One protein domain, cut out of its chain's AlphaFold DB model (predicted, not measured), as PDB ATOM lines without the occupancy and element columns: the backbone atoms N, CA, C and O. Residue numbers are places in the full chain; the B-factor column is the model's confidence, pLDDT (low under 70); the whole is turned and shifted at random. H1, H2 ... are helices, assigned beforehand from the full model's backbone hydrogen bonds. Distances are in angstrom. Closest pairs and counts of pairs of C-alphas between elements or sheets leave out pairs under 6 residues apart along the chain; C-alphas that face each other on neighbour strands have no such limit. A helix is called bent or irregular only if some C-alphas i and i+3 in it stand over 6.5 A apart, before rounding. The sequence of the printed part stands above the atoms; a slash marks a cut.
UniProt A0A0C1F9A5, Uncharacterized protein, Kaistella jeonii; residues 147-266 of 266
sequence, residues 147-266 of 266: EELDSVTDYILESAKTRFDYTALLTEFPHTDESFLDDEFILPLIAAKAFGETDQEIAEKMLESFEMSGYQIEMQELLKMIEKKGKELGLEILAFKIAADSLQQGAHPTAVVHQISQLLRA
ATOM      1  N   GLU A 147      16.308 -20.216  63.371       61.22
ATOM      2  CA  GLU A 147      17.740 -20.470  63.144       61.22
ATOM      3  C   GLU A 147      18.054 -21.942  62.783       61.22
ATOM      4  O   GLU A 147      19.010 -22.230  62.060       61.22
ATOM      5  N   GLU A 148      17.254 -22.903  63.253       64.56
ATOM      6  CA  GLU A 148      17.385 -24.314  62.870       64.56
ATOM      7  C   GLU A 148      16.777 -24.599  61.497       64.56
ATOM      8  O   GLU A 148      17.316 -25.437  60.771       64.56
ATOM      9  N   LEU A 149      15.706 -23.904  61.118       68.75
ATOM     10  CA  LEU A 149      15.114 -24.011  59.782       68.75
ATOM     11  C   LEU A 149      16.035 -23.385  58.724       68.75
ATOM     12  O   LEU A 149      16.298 -24.015  57.695       68.75
ATOM     13  N   ASP A 150      16.630 -22.234  59.037       83.69
ATOM     14  CA  ASP A 150      17.590 -21.537  58.172       83.69
ATOM     15  C   ASP A 150      18.903 -22.321  57.991       83.69
ATOM     16  O   ASP A 150      19.592 -22.190  56.979       83.69
ATOM     17  N   SER A 151      19.236 -23.235  58.913       86.75
ATOM     18  CA  SER A 151      20.472 -24.030  58.830       86.75
ATOM     19  C   SER A 151      20.593 -24.863  57.544       86.75
ATOM     20  O   SER A 151      21.701 -25.159  57.081       86.75
ATOM     21  N   VAL A 152      19.458 -25.247  56.954       90.00
ATOM     22  CA  VAL A 152      19.398 -26.018  55.709       90.00
ATOM     23  C   VAL A 152      19.726 -25.129  54.512       90.00
ATOM     24  O   VAL A 152      20.575 -25.494  53.692       90.00
ATOM     25  N   THR A 153      19.076 -23.970  54.415       91.31
ATOM     26  CA  THR A 153      19.286 -23.000  53.333       91.31
ATOM     27  C   THR A 153      20.685 -22.402  53.400       91.31
ATOM     28  O   THR A 153      21.359 -22.357  52.368       91.31
ATOM     29  N   ASP A 154      21.183 -22.092  54.597       91.50
ATOM     30  CA  ASP A 154      22.554 -21.630  54.838       91.50
ATOM     31  C   ASP A 154      23.590 -22.642  54.343       91.50
ATOM     32  O   ASP A 154      24.542 -22.292  53.643       91.50
ATOM     33  N   TYR A 155      23.404 -23.929  54.658       93.38
ATOM     34  CA  TYR A 155      24.342 -24.965  54.227       93.38
ATOM     35  C   TYR A 155      24.397 -25.087  52.697       93.38
ATOM     36  O   TYR A 155      25.474 -25.249  52.112       93.38
ATOM     37  N   ILE A 156      23.238 -25.018  52.037       93.81
ATOM     38  CA  ILE A 156      23.143 -25.079  50.573       93.81
ATOM     39  C   ILE A 156      23.806 -23.853  49.947       93.81
ATOM     40  O   ILE A 156      24.572 -23.996  48.992       93.81
ATOM     41  N   LEU A 157      23.548 -22.670  50.495       93.50
ATOM     42  CA  LEU A 157      24.107 -21.411  50.024       93.50
ATOM     43  C   LEU A 157      25.635 -21.390  50.162       93.50
ATOM     44  O   LEU A 157      26.342 -21.100  49.195       93.50
ATOM     45  N   GLU A 158      26.166 -21.794  51.315       93.44
ATOM     46  CA  GLU A 158      27.610 -21.901  51.530       93.44
ATOM     47  C   GLU A 158      28.254 -22.920  50.579       93.44
ATOM     48  O   GLU A 158      29.336 -22.668  50.045       93.44
ATOM     49  N   SER A 159      27.581 -24.037  50.275       93.56
ATOM     50  CA  SER A 159      28.034 -24.953  49.216       93.56
ATOM     51  C   SER A 159      28.040 -24.270  47.846       93.56
ATOM     52  O   SER A 159      29.051 -24.331  47.137       93.56
ATOM     53  N   ALA A 160      26.957 -23.576  47.485       93.25
ATOM     54  CA  ALA A 160      26.794 -22.898  46.200       93.25
ATOM     55  C   ALA A 160      27.928 -21.902  45.927       93.25
ATOM     56  O   ALA A 160      28.507 -21.905  44.834       93.25
ATOM     57  N   LYS A 161      28.316 -21.113  46.938       92.94
ATOM     58  CA  LYS A 161      29.427 -20.146  46.870       92.94
ATOM     59  C   LYS A 161      30.763 -20.787  46.482       92.94
ATOM     60  O   LYS A 161      31.623 -20.113  45.916       92.94
ATOM     61  N   THR A 162      30.952 -22.085  46.733       91.44
ATOM     62  CA  THR A 162      32.185 -22.809  46.365       91.44
ATOM     63  C   THR A 162      32.205 -23.324  44.923       91.44
ATOM     64  O   THR A 162      33.273 -23.688  44.423       91.44
ATOM     65  N   ARG A 163      31.059 -23.361  44.229       89.81
ATOM     66  CA  ARG A 163      30.938 -23.954  42.882       89.81
ATOM     67  C   ARG A 163      31.367 -23.026  41.754       89.81
ATOM     68  O   ARG A 163      31.608 -23.480  40.637       89.81
ATOM     69  N   PHE A 164      31.494 -21.737  42.036       89.50
ATOM     70  CA  PHE A 164      31.906 -20.729  41.070       89.50
ATOM     71  C   PHE A 164      32.767 -19.653  41.735       89.50
ATOM     72  O   PHE A 164      32.920 -19.615  42.951       89.50
ATOM     73  N   ASP A 165      33.348 -18.761  40.930       89.50
ATOM     74  CA  ASP A 165      34.089 -17.615  41.457       89.50
ATOM     75  C   ASP A 165      33.111 -16.577  42.032       89.50
ATOM     76  O   ASP A 165      32.658 -15.662  41.339       89.50
ATOM     77  N   TYR A 166      32.727 -16.776  43.294       89.44
ATOM     78  CA  TYR A 166      31.782 -15.912  44.000       89.44
ATOM     79  C   TYR A 166      32.323 -14.489  44.174       89.44
ATOM     80  O   TYR A 166      31.584 -13.516  44.055       89.44
ATOM     81  N   THR A 167      33.639 -14.341  44.347       87.75
ATOM     82  CA  THR A 167      34.272 -13.016  44.408       87.75
ATOM     83  C   THR A 167      34.166 -12.289  43.070       87.75
ATOM     84  O   THR A 167      33.871 -11.096  43.054       87.75
ATOM     85  N   ALA A 168      34.369 -12.982  41.944       87.19
ATOM     86  CA  ALA A 168      34.141 -12.390  40.628       87.19
ATOM     87  C   ALA A 168      32.668 -12.009  40.427       87.19
ATOM     88  O   ALA A 168      32.408 -10.910  39.940       87.19
ATOM     89  N   LEU A 169      31.721 -12.848  40.865       87.25
ATOM     90  CA  LEU A 169      30.296 -12.514  40.809       87.25
ATOM     91  C   LEU A 169      29.994 -11.234  41.602       87.25
ATOM     92  O   LEU A 169      29.400 -10.321  41.049       87.25
ATOM     93  N   LEU A 170      30.493 -11.095  42.834       86.31
ATOM     94  CA  LEU A 170      30.351  -9.858  43.621       86.31
ATOM     95  C   LEU A 170      30.859  -8.616  42.872       86.31
ATOM     96  O   LEU A 170      30.288  -7.535  42.994       86.31
ATOM     97  N   THR A 171      31.915  -8.746  42.061       85.88
ATOM     98  CA  THR A 171      32.407  -7.611  41.263       85.88
ATOM     99  C   THR A 171      31.503  -7.231  40.090       85.88
ATOM    100  O   THR A 171      31.570  -6.087  39.638       85.88
ATOM    101  N   GLU A 172      30.656  -8.149  39.614       83.94
ATOM    102  CA  GLU A 172      29.619  -7.859  38.614       83.94
ATOM    103  C   GLU A 172      28.479  -7.024  39.225       83.94
ATOM    104  O   GLU A 172      27.820  -6.279  38.503       83.94
ATOM    105  N   PHE A 173      28.336  -7.036  40.558       82.75
ATOM    106  CA  PHE A 173      27.317  -6.301  41.310       82.75
ATOM    107  C   PHE A 173      27.935  -5.295  42.308       82.75
ATOM    108  O   PHE A 173      27.805  -5.424  43.522       82.75
ATOM    109  N   PRO A 174      28.595  -4.221  41.833       73.25
ATOM    110  CA  PRO A 174      29.388  -3.317  42.679       73.25
ATOM    111  C   PRO A 174      28.574  -2.440  43.648       73.25
ATOM    112  O   PRO A 174      29.154  -1.672  44.419       73.25
ATOM    113  N   HIS A 175      27.245  -2.480  43.561       76.19
ATOM    114  CA  HIS A 175      26.327  -1.677  44.371       76.19
ATOM    115  C   HIS A 175      25.502  -2.508  45.353       76.19
ATOM    116  O   HIS A 175      24.695  -1.932  46.077       76.19
ATOM    117  N   THR A 176      25.714  -3.821  45.389       77.56
ATOM    118  CA  THR A 176      25.010  -4.740  46.277       77.56
ATOM    119  C   THR A 176      25.988  -5.326  47.289       77.56
ATOM    120  O   THR A 176      27.209  -5.248  47.116       77.56
ATOM    121  N   ASP A 177      25.460  -5.870  48.376       82.56
ATOM    122  CA  ASP A 177      26.239  -6.634  49.341       82.56
ATOM    123  C   ASP A 177      26.098  -8.142  49.097       82.56
ATOM    124  O   ASP A 177      25.432  -8.587  48.160       82.56
ATOM    125  N   GLU A 178      26.814  -8.915  49.914       86.75
ATOM    126  CA  GLU A 178      26.797 -10.378  49.881       86.75
ATOM    127  C   GLU A 178      25.387 -10.921  50.135       86.75
ATOM    128  O   GLU A 178      24.908 -11.743  49.360       86.75
ATOM    129  N   SER A 179      24.691 -10.365  51.133       87.00
ATOM    130  CA  SER A 179      23.313 -10.737  51.472       87.00
ATOM    131  C   SER A 179      22.358 -10.559  50.303       87.00
ATOM    132  O   SER A 179      21.565 -11.446  50.030       87.00
ATOM    133  N   PHE A 180      22.464  -9.466  49.543       88.00
ATOM    134  CA  PHE A 180      21.622  -9.293  48.364       88.00
ATOM    135  C   PHE A 180      21.843 -10.406  47.334       88.00
ATOM    136  O   PHE A 180      20.884 -10.960  46.810       88.00
ATOM    137  N   LEU A 181      23.095 -10.751  47.017       89.44
ATOM    138  CA  LEU A 181      23.342 -11.825  46.050       89.44
ATOM    139  C   LEU A 181      22.890 -13.183  46.568       89.44
ATOM    140  O   LEU A 181      22.441 -14.011  45.778       89.44
ATOM    141  N   ASP A 182      23.016 -13.416  47.860       91.12
ATOM    142  CA  ASP A 182      22.600 -14.660  48.480       91.12
ATOM    143  C   ASP A 182      21.074 -14.802  48.464       91.12
ATOM    144  O   ASP A 182      20.557 -15.765  47.890       91.12
ATOM    145  N   ASP A 183      20.371 -13.797  48.984       88.94
ATOM    146  CA  ASP A 183      18.936 -13.842  49.273       88.94
ATOM    147  C   ASP A 183      18.064 -13.470  48.069       88.94
ATOM    148  O   ASP A 183      16.965 -13.997  47.924       88.94
ATOM    149  N   GLU A 184      18.541 -12.596  47.176       88.94
ATOM    150  CA  GLU A 184      17.762 -12.109  46.023       88.94
ATOM    151  C   GLU A 184      18.184 -12.764  44.703       88.94
ATOM    152  O   GLU A 184      17.502 -12.605  43.686       88.94
ATOM    153  N   PHE A 185      19.293 -13.516  44.681       91.50
ATOM    154  CA  PHE A 185      19.771 -14.162  43.458       91.50
ATOM    155  C   PHE A 185      20.083 -15.652  43.605       91.50
ATOM    156  O   PHE A 185      19.418 -16.471  42.972       91.50
ATOM    157  N   ILE A 186      21.084 -16.039  44.397       94.50
ATOM    158  CA  ILE A 186      21.576 -17.422  44.428       94.50
ATOM    159  C   ILE A 186      20.541 -18.370  45.033       94.50
ATOM    160  O   ILE A 186      20.202 -19.371  44.397       94.50
ATOM    161  N   LEU A 187      20.014 -18.064  46.219       93.94
ATOM    162  CA  LEU A 187      19.029 -18.917  46.879       93.94
ATOM    163  C   LEU A 187      17.702 -18.981  46.095       93.94
ATOM    164  O   LEU A 187      17.254 -20.100  45.823       93.94
ATOM    165  N   PRO A 188      17.114 -17.861  45.618       93.81
ATOM    166  CA  PRO A 188      15.914 -17.913  44.782       93.81
ATOM    167  C   PRO A 188      16.117 -18.684  43.478       93.81
ATOM    168  O   PRO A 188      15.221 -19.413  43.053       93.81
ATOM    169  N   LEU A 189      17.295 -18.578  42.849       95.81
ATOM    170  CA  LEU A 189      17.620 -19.355  41.655       95.81
ATOM    171  C   LEU A 189      17.599 -20.854  41.953       95.81
ATOM    172  O   LEU A 189      17.002 -21.619  41.195       95.81
ATOM    173  N   ILE A 190      18.261 -21.271  43.033       96.12
ATOM    174  CA  ILE A 190      18.331 -22.675  43.446       96.12
ATOM    175  C   ILE A 190      16.923 -23.206  43.737       96.12
ATOM    176  O   ILE A 190      16.543 -24.243  43.190       96.12
ATOM    177  N   ALA A 191      16.144 -22.474  44.536       94.19
ATOM    178  CA  ALA A 191      14.794 -22.861  44.930       94.19
ATOM    179  C   ALA A 191      13.855 -22.970  43.720       94.19
ATOM    180  O   ALA A 191      13.261 -24.022  43.485       94.19
ATOM    181  N   ALA A 192      13.773 -21.926  42.895       93.44
ATOM    182  CA  ALA A 192      12.878 -21.911  41.740       93.44
ATOM    183  C   ALA A 192      13.234 -23.011  40.726       93.44
ATOM    184  O   ALA A 192      12.359 -23.696  40.193       93.44
ATOM    185  N   LYS A 193      14.532 -23.265  40.511       92.88
ATOM    186  CA  LYS A 193      14.985 -24.385  39.675       92.88
ATOM    187  C   LYS A 193      14.646 -25.748  40.262       92.88
ATOM    188  O   LYS A 193      14.314 -26.652  39.496       92.88
ATOM    189  N   ALA A 194      14.724 -25.913  41.580       92.69
ATOM    190  CA  ALA A 194      14.380 -27.167  42.248       92.69
ATOM    191  C   ALA A 194      12.898 -27.530  42.048       92.69
ATOM    192  O   ALA A 194      12.569 -28.708  41.869       92.69
ATOM    193  N   PHE A 195      12.033 -26.514  41.986       92.06
ATOM    194  CA  PHE A 195      10.598 -26.646  41.723       92.06
ATOM    195  C   PHE A 195      10.213 -26.601  40.235       92.06
ATOM    196  O   PHE A 195       9.032 -26.576  39.909       92.06
ATOM    197  N   GLY A 196      11.188 -26.657  39.323       90.19
ATOM    198  CA  GLY A 196      10.930 -26.823  37.890       90.19
ATOM    199  C   GLY A 196      10.596 -25.537  37.132       90.19
ATOM    200  O   GLY A 196      10.242 -25.614  35.952       90.19
ATOM    201  N   GLU A 197      10.761 -24.362  37.750       91.81
ATOM    202  CA  GLU A 197      10.520 -23.086  37.075       91.81
ATOM    203  C   GLU A 197      11.454 -22.888  35.868       91.81
ATOM    204  O   GLU A 197      12.653 -23.225  35.854       91.81
ATOM    205  N   THR A 198      10.891 -22.315  34.808       92.88
ATOM    206  CA  THR A 198      11.626 -22.001  33.585       92.88
ATOM    207  C   THR A 198      12.599 -20.844  33.815       92.88
ATOM    208  O   THR A 198      12.397 -19.997  34.678       92.88
ATOM    209  N   ASP A 199      13.674 -20.765  33.015       93.56
ATOM    210  CA  ASP A 199      14.614 -19.628  33.094       93.56
ATOM    211  C   ASP A 199      13.897 -18.277  32.951       93.56
ATOM    212  O   ASP A 199      14.319 -17.290  33.545       93.56
ATOM    213  N   GLN A 200      12.814 -18.240  32.169       92.81
ATOM    214  CA  GLN A 200      12.042 -17.032  31.924       92.81
ATOM    215  C   GLN A 200      11.223 -16.597  33.140       92.81
ATOM    216  O   GLN A 200      11.295 -15.429  33.505       92.81
ATOM    217  N   GLU A 201      10.505 -17.512  33.792       92.75
ATOM    218  CA  GLU A 201       9.736 -17.200  35.008       92.75
ATOM    219  C   GLU A 201      10.650 -16.695  36.128       92.75
ATOM    220  O   GLU A 201      10.362 -15.684  36.769       92.75
ATOM    221  N   ILE A 202      11.802 -17.349  36.298       94.06
ATOM    222  CA  ILE A 202      12.812 -16.956  37.284       94.06
ATOM    223  C   ILE A 202      13.337 -15.552  36.975       94.06
ATOM    224  O   ILE A 202      13.418 -14.708  37.866       94.06
ATOM    225  N   ALA A 203      13.669 -15.280  35.709       93.69
ATOM    226  CA  ALA A 203      14.172 -13.977  35.292       93.69
ATOM    227  C   ALA A 203      13.138 -12.862  35.489       93.69
ATOM    228  O   ALA A 203      13.502 -11.770  35.908       93.69
ATOM    229  N   GLU A 204      11.858 -13.125  35.219       91.25
ATOM    230  CA  GLU A 204      10.773 -12.159  35.423       91.25
ATOM    231  C   GLU A 204      10.611 -11.791  36.903       91.25
ATOM    232  O   GLU A 204      10.555 -10.601  37.220       91.25
ATOM    233  N   LYS A 205      10.634 -12.779  37.806       90.12
ATOM    234  CA  LYS A 205      10.573 -12.548  39.260       90.12
ATOM    235  C   LYS A 205      11.802 -11.794  39.779       90.12
ATOM    236  O   LYS A 205      11.673 -10.809  40.499       90.12
ATOM    237  N   MET A 206      13.000 -12.225  39.380       91.12
ATOM    238  CA  MET A 206      14.256 -11.606  39.824       91.12
ATOM    239  C   MET A 206      14.441 -10.191  39.283       91.12
ATOM    240  O   MET A 206      15.027  -9.351  39.962       91.12
ATOM    241  N   LEU A 207      13.948  -9.907  38.075       90.25
ATOM    242  CA  LEU A 207      14.045  -8.569  37.499       90.25
ATOM    243  C   LEU A 207      13.320  -7.545  38.378       90.25
ATOM    244  O   LEU A 207      13.866  -6.469  38.611       90.25
ATOM    245  N   GLU A 208      12.150  -7.891  38.921       85.12
ATOM    246  CA  GLU A 208      11.413  -7.024  39.846       85.12
ATOM    247  C   GLU A 208      12.213  -6.766  41.135       85.12
ATOM    248  O   GLU A 208      12.407  -5.606  41.510       85.12
ATOM    249  N   SER A 209      12.766  -7.812  41.764       85.12
ATOM    250  CA  SER A 209      13.647  -7.687  42.943       85.12
ATOM    251  C   SER A 209      14.873  -6.807  42.677       85.12
ATOM    252  O   SER A 209      15.238  -5.951  43.493       85.12
ATOM    253  N   PHE A 210      15.501  -6.973  41.511       86.69
ATOM    254  CA  PHE A 210      16.693  -6.223  41.120       86.69
ATOM    255  C   PHE A 210      16.348  -4.748  40.884       86.69
ATOM    256  O   PHE A 210      17.040  -3.867  41.403       86.69
ATOM    257  N   GLU A 211      15.244  -4.467  40.189       85.94
ATOM    258  CA  GLU A 211      14.759  -3.105  39.953       85.94
ATOM    259  C   GLU A 211      14.393  -2.386  41.259       85.94
ATOM    260  O   GLU A 211      14.786  -1.230  41.454       85.94
ATOM    261  N   MET A 212      13.698  -3.065  42.179       83.31
ATOM    262  CA  MET A 212      13.354  -2.522  43.501       83.31
ATOM    263  C   MET A 212      14.594  -2.202  44.340       83.31
ATOM    264  O   MET A 212      14.609  -1.209  45.071       83.31
ATOM    265  N   SER A 213      15.653  -2.989  44.173       79.56
ATOM    266  CA  SER A 213      16.944  -2.797  44.844       79.56
ATOM    267  C   SER A 213      17.848  -1.777  44.138       79.56
ATOM    268  O   SER A 213      18.977  -1.525  44.560       79.56
ATOM    269  N   GLY A 214      17.347  -1.134  43.078       79.50
ATOM    270  CA  GLY A 214      18.058  -0.098  42.331       79.50
ATOM    271  C   GLY A 214      19.118  -0.637  41.370       79.50
ATOM    272  O   GLY A 214      19.930   0.146  40.868       79.50
ATOM    273  N   TYR A 215      19.111  -1.940  41.093       82.38
ATOM    274  CA  TYR A 215      19.991  -2.577  40.128       82.38
ATOM    275  C   TYR A 215      19.289  -2.715  38.774       82.38
ATOM    276  O   TYR A 215      18.225  -3.314  38.651       82.38
ATOM    277  N   GLN A 216      19.891  -2.140  37.735       82.38
ATOM    278  CA  GLN A 216      19.364  -2.223  36.376       82.38
ATOM    279  C   GLN A 216      20.125  -3.295  35.603       82.38
ATOM    280  O   GLN A 216      21.289  -3.097  35.259       82.38
ATOM    281  N   ILE A 217      19.446  -4.399  35.306       86.31
ATOM    282  CA  ILE A 217      19.931  -5.460  34.423       86.31
ATOM    283  C   ILE A 217      18.974  -5.621  33.249       86.31
ATOM    284  O   ILE A 217      17.761  -5.483  33.393       86.31
ATOM    285  N   GLU A 218      19.502  -5.911  32.062       90.31
ATOM    286  CA  GLU A 218      18.638  -6.273  30.942       90.31
ATOM    287  C   GLU A 218      18.144  -7.717  31.105       90.31
ATOM    288  O   GLU A 218      18.925  -8.623  31.393       90.31
ATOM    289  N   MET A 219      16.863  -7.967  30.817       90.44
ATOM    290  CA  MET A 219      16.258  -9.308  30.882       90.44
ATOM    291  C   MET A 219      17.088 -10.385  30.156       90.44
ATOM    292  O   MET A 219      17.249 -11.504  30.630       90.44
ATOM    293  N   GLN A 220      17.660 -10.050  28.995       91.81
ATOM    294  CA  GLN A 220      18.487 -10.974  28.206       91.81
ATOM    295  C   GLN A 220      19.838 -11.297  28.855       91.81
ATOM    296  O   GLN A 220      20.426 -12.342  28.569       91.81
ATOM    297  N   GLU A 221      20.364 -10.395  29.676       90.81
ATOM    298  CA  GLU A 221      21.582 -10.620  30.451       90.81
ATOM    299  C   GLU A 221      21.281 -11.490  31.671       90.81
ATOM    300  O   GLU A 221      21.972 -12.488  31.884       90.81
ATOM    301  N   LEU A 222      20.188 -11.194  32.378       92.12
ATOM    302  CA  LEU A 222      19.706 -11.986  33.508       92.12
ATOM    303  C   LEU A 222      19.411 -13.438  33.101       92.12
ATOM    304  O   LEU A 222      19.908 -14.362  33.735       92.12
ATOM    305  N   LEU A 223      18.723 -13.653  31.975       94.06
ATOM    306  CA  LEU A 223      18.470 -14.989  31.419       94.06
ATOM    307  C   LEU A 223      19.755 -15.792  31.182       94.06
ATOM    308  O   LEU A 223      19.836 -16.964  31.540       94.06
ATOM    309  N   LYS A 224      20.787 -15.169  30.601       93.81
ATOM    310  CA  LYS A 224      22.080 -15.837  30.377       93.81
ATOM    311  C   LYS A 224      22.779 -16.164  31.688       93.81
ATOM    312  O   LYS A 224      23.458 -17.188  31.778       93.81
ATOM    313  N   MET A 225      22.650 -15.284  32.677       92.31
ATOM    314  CA  MET A 225      23.227 -15.493  33.997       92.31
ATOM    315  C   MET A 225      22.545 -16.665  34.706       92.31
ATOM    316  O   MET A 225      23.245 -17.563  35.164       92.31
ATOM    317  N   ILE A 226      21.210 -16.709  34.698       94.44
ATOM    318  CA  ILE A 226      20.385 -17.804  35.230       94.44
ATOM    319  C   ILE A 226      20.730 -19.124  34.535       94.44
ATOM    320  O   ILE A 226      21.023 -20.104  35.214       94.44
ATOM    321  N   GLU A 227      20.794 -19.157  33.200       94.00
ATOM    322  CA  GLU A 227      21.118 -20.386  32.463       94.00
ATOM    323  C   GLU A 227      22.523 -20.904  32.819       94.00
ATOM    324  O   GLU A 227      22.742 -22.106  33.005       94.00
ATOM    325  N   LYS A 228      23.502 -19.997  32.916       93.88
ATOM    326  CA  LYS A 228      24.875 -20.345  33.294       93.88
ATOM    327  C   LYS A 228      24.931 -20.852  34.735       93.88
ATOM    328  O   LYS A 228      25.492 -21.919  34.977       93.88
ATOM    329  N   LYS A 229      24.347 -20.109  35.675       92.38
ATOM    330  CA  LYS A 229      24.391 -20.424  37.107       92.38
ATOM    331  C   LYS A 229      23.590 -21.671  37.447       92.38
ATOM    332  O   LYS A 229      24.086 -22.504  38.194       92.38
ATOM    333  N   GLY A 230      22.442 -21.884  36.812       91.62
ATOM    334  CA  GLY A 230      21.657 -23.108  36.965       91.62
ATOM    335  C   GLY A 230      22.420 -24.372  36.550       91.62
ATOM    336  O   GLY A 230      22.235 -25.424  37.152       91.62
ATOM    337  N   LYS A 231      23.332 -24.281  35.570       92.31
ATOM    338  CA  LYS A 231      24.226 -25.398  35.208       92.31
ATOM    339  C   LYS A 231      25.358 -25.596  36.215       92.31
ATOM    340  O   LYS A 231      25.738 -26.734  36.472       92.31
ATOM    341  N   GLU A 232      25.912 -24.509  36.750       93.44
ATOM    342  CA  GLU A 232      26.977 -24.551  37.765       93.44
ATOM    343  C   GLU A 232      26.467 -25.099  39.112       93.44
ATOM    344  O   GLU A 232      27.219 -25.773  39.808       93.44
ATOM    345  N   LEU A 233      25.191 -24.864  39.436       94.88
ATOM    346  CA  LEU A 233      24.550 -25.176  40.724       94.88
ATOM    347  C   LEU A 233      23.666 -26.431  40.701       94.88
ATOM    348  O   LEU A 233      22.769 -26.587  41.526       94.88
ATOM    349  N   GLY A 234      23.881 -27.340  39.746       93.19
ATOM    350  CA  GLY A 234      23.018 -28.516  39.579       93.19
ATOM    351  C   GLY A 234      22.933 -29.417  40.821       93.19
ATOM    352  O   GLY A 234      21.873 -29.975  41.098       93.19
ATOM    353  N   LEU A 235      24.026 -29.542  41.586       93.50
ATOM    354  CA  LEU A 235      24.045 -30.329  42.824       93.50
ATOM    355  C   LEU A 235      23.273 -29.636  43.948       93.50
ATOM    356  O   LEU A 235      22.544 -30.298  44.678       93.50
ATOM    357  N   GLU A 236      23.398 -28.318  44.068       96.50
ATOM    358  CA  GLU A 236      22.689 -27.510  45.057       96.50
ATOM    359  C   GLU A 236      21.186 -27.462  44.778       96.50
ATOM    360  O   GLU A 236      20.396 -27.591  45.706       96.50
ATOM    361  N   ILE A 237      20.784 -27.386  43.507       95.44
ATOM    362  CA  ILE A 237      19.378 -27.499  43.085       95.44
ATOM    363  C   ILE A 237      18.794 -28.854  43.507       95.44
ATOM    364  O   ILE A 237      17.699 -28.920  44.066       95.44
ATOM    365  N   LEU A 238      19.532 -29.946  43.284       92.62
ATOM    366  CA  LEU A 238      19.108 -31.279  43.715       92.62
ATOM    367  C   LEU A 238      19.049 -31.391  45.245       92.62
ATOM    368  O   LEU A 238      18.084 -31.932  45.783       92.62
ATOM    369  N   ALA A 239      20.063 -30.879  45.943       94.38
ATOM    370  CA  ALA A 239      20.120 -30.873  47.400       94.38
ATOM    371  C   ALA A 239      18.951 -30.093  48.006       94.38
ATOM    372  O   ALA A 239      18.331 -30.578  48.949       94.38
ATOM    373  N   PHE A 240      18.609 -28.939  47.431       95.12
ATOM    374  CA  PHE A 240      17.466 -28.135  47.849       95.12
ATOM    375  C   PHE A 240      16.155 -28.897  47.680       95.12
ATOM    376  O   PHE A 240      15.351 -28.934  48.603       95.12
ATOM    377  N   LYS A 241      15.962 -29.579  46.543       92.69
ATOM    378  CA  LYS A 241      14.773 -30.411  46.320       92.69
ATOM    379  C   LYS A 241      14.640 -31.524  47.364       92.69
ATOM    380  O   LYS A 241      13.570 -31.710  47.928       92.69
ATOM    381  N   ILE A 242      15.733 -32.238  47.648       91.19
ATOM    382  CA  ILE A 242      15.755 -33.298  48.671       91.19
ATOM    383  C   ILE A 242      15.457 -32.718  50.052       91.19
ATOM    384  O   ILE A 242      14.711 -33.320  50.822       91.19
ATOM    385  N   ALA A 243      16.041 -31.563  50.364       92.56
ATOM    386  CA  ALA A 243      15.838 -30.897  51.634       92.56
ATOM    387  C   ALA A 243      14.387 -30.449  51.824       92.56
ATOM    388  O   ALA A 243      13.807 -30.752  52.860       92.56
ATOM    389  N   ALA A 244      13.798 -29.803  50.817       90.19
ATOM    390  CA  ALA A 244      12.403 -29.381  50.834       90.19
ATOM    391  C   ALA A 244      11.457 -30.577  51.014       90.19
ATOM    392  O   ALA A 244      10.625 -30.552  51.915       90.19
ATOM    393  N   ASP A 245      11.643 -31.649  50.235       89.19
ATOM    394  CA  ASP A 245      10.826 -32.865  50.342       89.19
ATOM    395  C   ASP A 245      10.968 -33.521  51.731       89.19
ATOM    396  O   ASP A 245       9.990 -33.989  52.308       89.19
ATOM    397  N   SER A 246      12.180 -33.538  52.297       89.00
ATOM    398  CA  SER A 246      12.439 -34.139  53.612       89.00
ATOM    399  C   SER A 246      11.845 -33.307  54.748       89.00
ATOM    400  O   SER A 246      11.255 -33.866  55.670       89.00
ATOM    401  N   LEU A 247      11.973 -31.979  54.680       86.94
ATOM    402  CA  LEU A 247      11.344 -31.069  55.636       86.94
ATOM    403  C   LEU A 247       9.823 -31.199  55.564       86.94
ATOM    404  O   LEU A 247       9.204 -31.367  56.600       86.94
ATOM    405  N   GLN A 248       9.221 -31.236  54.373       84.94
ATOM    406  CA  GLN A 248       7.774 -31.454  54.218       84.94
ATOM    407  C   GLN A 248       7.293 -32.784  54.817       84.94
ATOM    408  O   GLN A 248       6.164 -32.870  55.282       84.94
ATOM    409  N   GLN A 249       8.152 -33.806  54.849       84.06
ATOM    410  CA  GLN A 249       7.880 -35.096  55.496       84.06
ATOM    411  C   GLN A 249       8.136 -35.088  57.017       84.06
ATOM    412  O   GLN A 249       8.133 -36.146  57.648       84.06
ATOM    413  N   GLY A 250       8.398 -33.925  57.617       82.50
ATOM    414  CA  GLY A 250       8.632 -33.775  59.054       82.50
ATOM    415  C   GLY A 250      10.045 -34.151  59.509       82.50
ATOM    416  O   GLY A 250      10.278 -34.365  60.701       82.50
ATOM    417  N   ALA A 251      11.019 -34.263  58.595       85.62
ATOM    418  CA  ALA A 251      12.398 -34.544  58.984       85.62
ATOM    419  C   ALA A 251      13.015 -33.354  59.735       85.62
ATOM    420  O   ALA A 251      12.903 -32.202  59.327       85.62
ATOM    421  N   HIS A 252      13.755 -33.641  60.808       88.12
ATOM    422  CA  HIS A 252      14.445 -32.606  61.574       88.12
ATOM    423  C   HIS A 252      15.536 -31.912  60.724       88.12
ATOM    424  O   HIS A 252      16.352 -32.620  60.117       88.12
ATOM    425  N   PRO A 253      15.669 -30.568  60.745       87.75
ATOM    426  CA  PRO A 253      16.625 -29.830  59.910       87.75
ATOM    427  C   PRO A 253      18.070 -30.340  59.993       87.75
ATOM    428  O   PRO A 253      18.733 -30.540  58.981       87.75
ATOM    429  N   THR A 254      18.557 -30.678  61.189       88.88
ATOM    430  CA  THR A 254      19.896 -31.276  61.367       88.88
ATOM    431  C   THR A 254      20.092 -32.598  60.611       88.88
ATOM    432  O   THR A 254      21.184 -32.860  60.098       88.88
ATOM    433  N   ALA A 255      19.062 -33.447  60.541       87.94
ATOM    434  CA  ALA A 255      19.121 -34.701  59.790       87.94
ATOM    435  C   ALA A 255      19.139 -34.423  58.281       87.94
ATOM    436  O   ALA A 255      19.931 -35.031  57.556       87.94
ATOM    437  N   VAL A 256      18.352 -33.439  57.838       91.12
ATOM    438  CA  VAL A 256      18.341 -32.957  56.454       91.12
ATOM    439  C   VAL A 256      19.714 -32.415  56.053       91.12
ATOM    440  O   VAL A 256      20.276 -32.866  55.055       91.12
ATOM    441  N   VAL A 257      20.321 -31.542  56.868       91.75
ATOM    442  CA  VAL A 257      21.692 -31.037  56.663       91.75
ATOM    443  C   VAL A 257      22.684 -32.195  56.558       91.75
ATOM    444  O   VAL A 257      23.538 -32.211  55.669       91.75
ATOM    445  N   HIS A 258      22.577 -33.202  57.430       90.19
ATOM    446  CA  HIS A 258      23.451 -34.370  57.358       90.19
ATOM    447  C   HIS A 258      23.315 -35.104  56.017       90.19
ATOM    448  O   HIS A 258      24.332 -35.404  55.387       90.19
ATOM    449  N   GLN A 259      22.089 -35.345  55.557       90.88
ATOM    450  CA  GLN A 259      21.810 -36.016  54.291       90.88
ATOM    451  C   GLN A 259      22.366 -35.230  53.097       90.88
ATOM    452  O   GLN A 259      23.152 -35.770  52.313       90.88
ATOM    453  N   ILE A 260      22.036 -33.942  52.980       93.50
ATOM    454  CA  ILE A 260      22.503 -33.117  51.857       93.50
ATOM    455  C   ILE A 260      24.016 -32.873  51.905       93.50
ATOM    456  O   ILE A 260      24.650 -32.746  50.859       93.50
ATOM    457  N   SER A 261      24.645 -32.897  53.087       91.12
ATOM    458  CA  SER A 261      26.104 -32.782  53.204       91.12
ATOM    459  C   SER A 261      26.851 -33.929  52.526       91.12
ATOM    460  O   SER A 261      27.959 -33.730  52.028       91.12
ATOM    461  N   GLN A 262      26.265 -35.130  52.483       88.88
ATOM    462  CA  GLN A 262      26.867 -36.276  51.802       88.88
ATOM    463  C   GLN A 262      26.820 -36.099  50.283       88.88
ATOM    464  O   GLN A 262      27.793 -36.426  49.604       88.88
ATOM    465  N   LEU A 263      25.729 -35.525  49.770       88.31
ATOM    466  CA  LEU A 263      25.560 -35.204  48.355       88.31
ATOM    467  C   LEU A 263      26.505 -34.076  47.912       88.31
ATOM    468  O   LEU A 263      27.192 -34.198  46.902       88.31
ATOM    469  N   LEU A 264      26.576 -32.997  48.693       87.75
ATOM    470  CA  LEU A 264      27.331 -31.788  48.349       87.75
ATOM    471  C   LEU A 264      28.850 -31.918  48.574       87.75
ATOM    472  O   LEU A 264      29.609 -31.045  48.167       87.75
ATOM    473  N   ARG A 265      29.326 -33.017  49.172       77.88
ATOM    474  CA  ARG A 265      30.766 -33.338  49.279       77.88
ATOM    475  C   ARG A 265      31.368 -33.967  48.017       77.88
ATOM    476  O   ARG A 265      32.591 -34.126  47.981       77.88
ATOM    477  N   ALA A 266      30.542 -34.355  47.044       52.56
ATOM    478  CA  ALA A 266      30.978 -34.871  45.745       52.56
ATOM    479  C   ALA A 266      31.493 -33.753  44.816       52.56
ATOM    480  O   ALA A 266      32.421 -34.064  44.034       52.56
TER     481      ALA A 266
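This is residues 147 to 266 of the 266 residues of an uncharacterized protein of Kaistella jeonii (UniProt A0A0C1F9A5). Three helices side by side, H1, H6 and H7, make an up-and-down bundle, each running against the one before it in the chain. H3 crosses H1 and H6, H4 and H5 pack on H3, and short H2 lies near the beginning of H3. The 120 printed residues include seven named helices, H1 to H7 in order, and no named strand: all helix. The whole is compact, radius of gyration of the C-alphas 14.4 A, and only just elongated, spanning 40 by 27 by 26 A.

Start at H1, residues 147 to 162, with a kink of 28 degrees near residue 154. Next, H2, residues 166 to 172, is close to but not clearly touching H3, residues 178 to 194, the hub; their closest C-alphas, Leu 170 and Glu 178, are 7.2 A apart. H3 and H4, residues 199 to 212, form a helical hairpin; look at their closest C-alphas, Ala 192 and Ile 202, 6.7 A apart. H5, residues 219 to 232, touches H4 at a steep tilt of 62 degrees, closest at C-alphas 203 and 223, 5.9 A. H6, residues 234 to 248, and H7, residues 253 to 264, form a helical hairpin, closest at C-alphas 239 and 260, 5.5 A. Every O i to N i+4 pair is within hydrogen-bond range in H2 and H6, against 9 of 12 in H1, 10 of 13 in H3, 9 of 10 in H4 and H5, and 7 of 8 in H7.

Find C-alpha 147 at (17.740, -20.470, 63.144); from there H1 runs 22.3 A. H3, irregular with C-alphas 184 and 187 7.0 A apart, spans 22.2 A, and H6 21.3 A. H7 ends at C-alpha 264, (27.331, -31.788, 48.349).

The printed part has no cut and no long link. Residues 147 to 149 and 266 are under pLDDT 70.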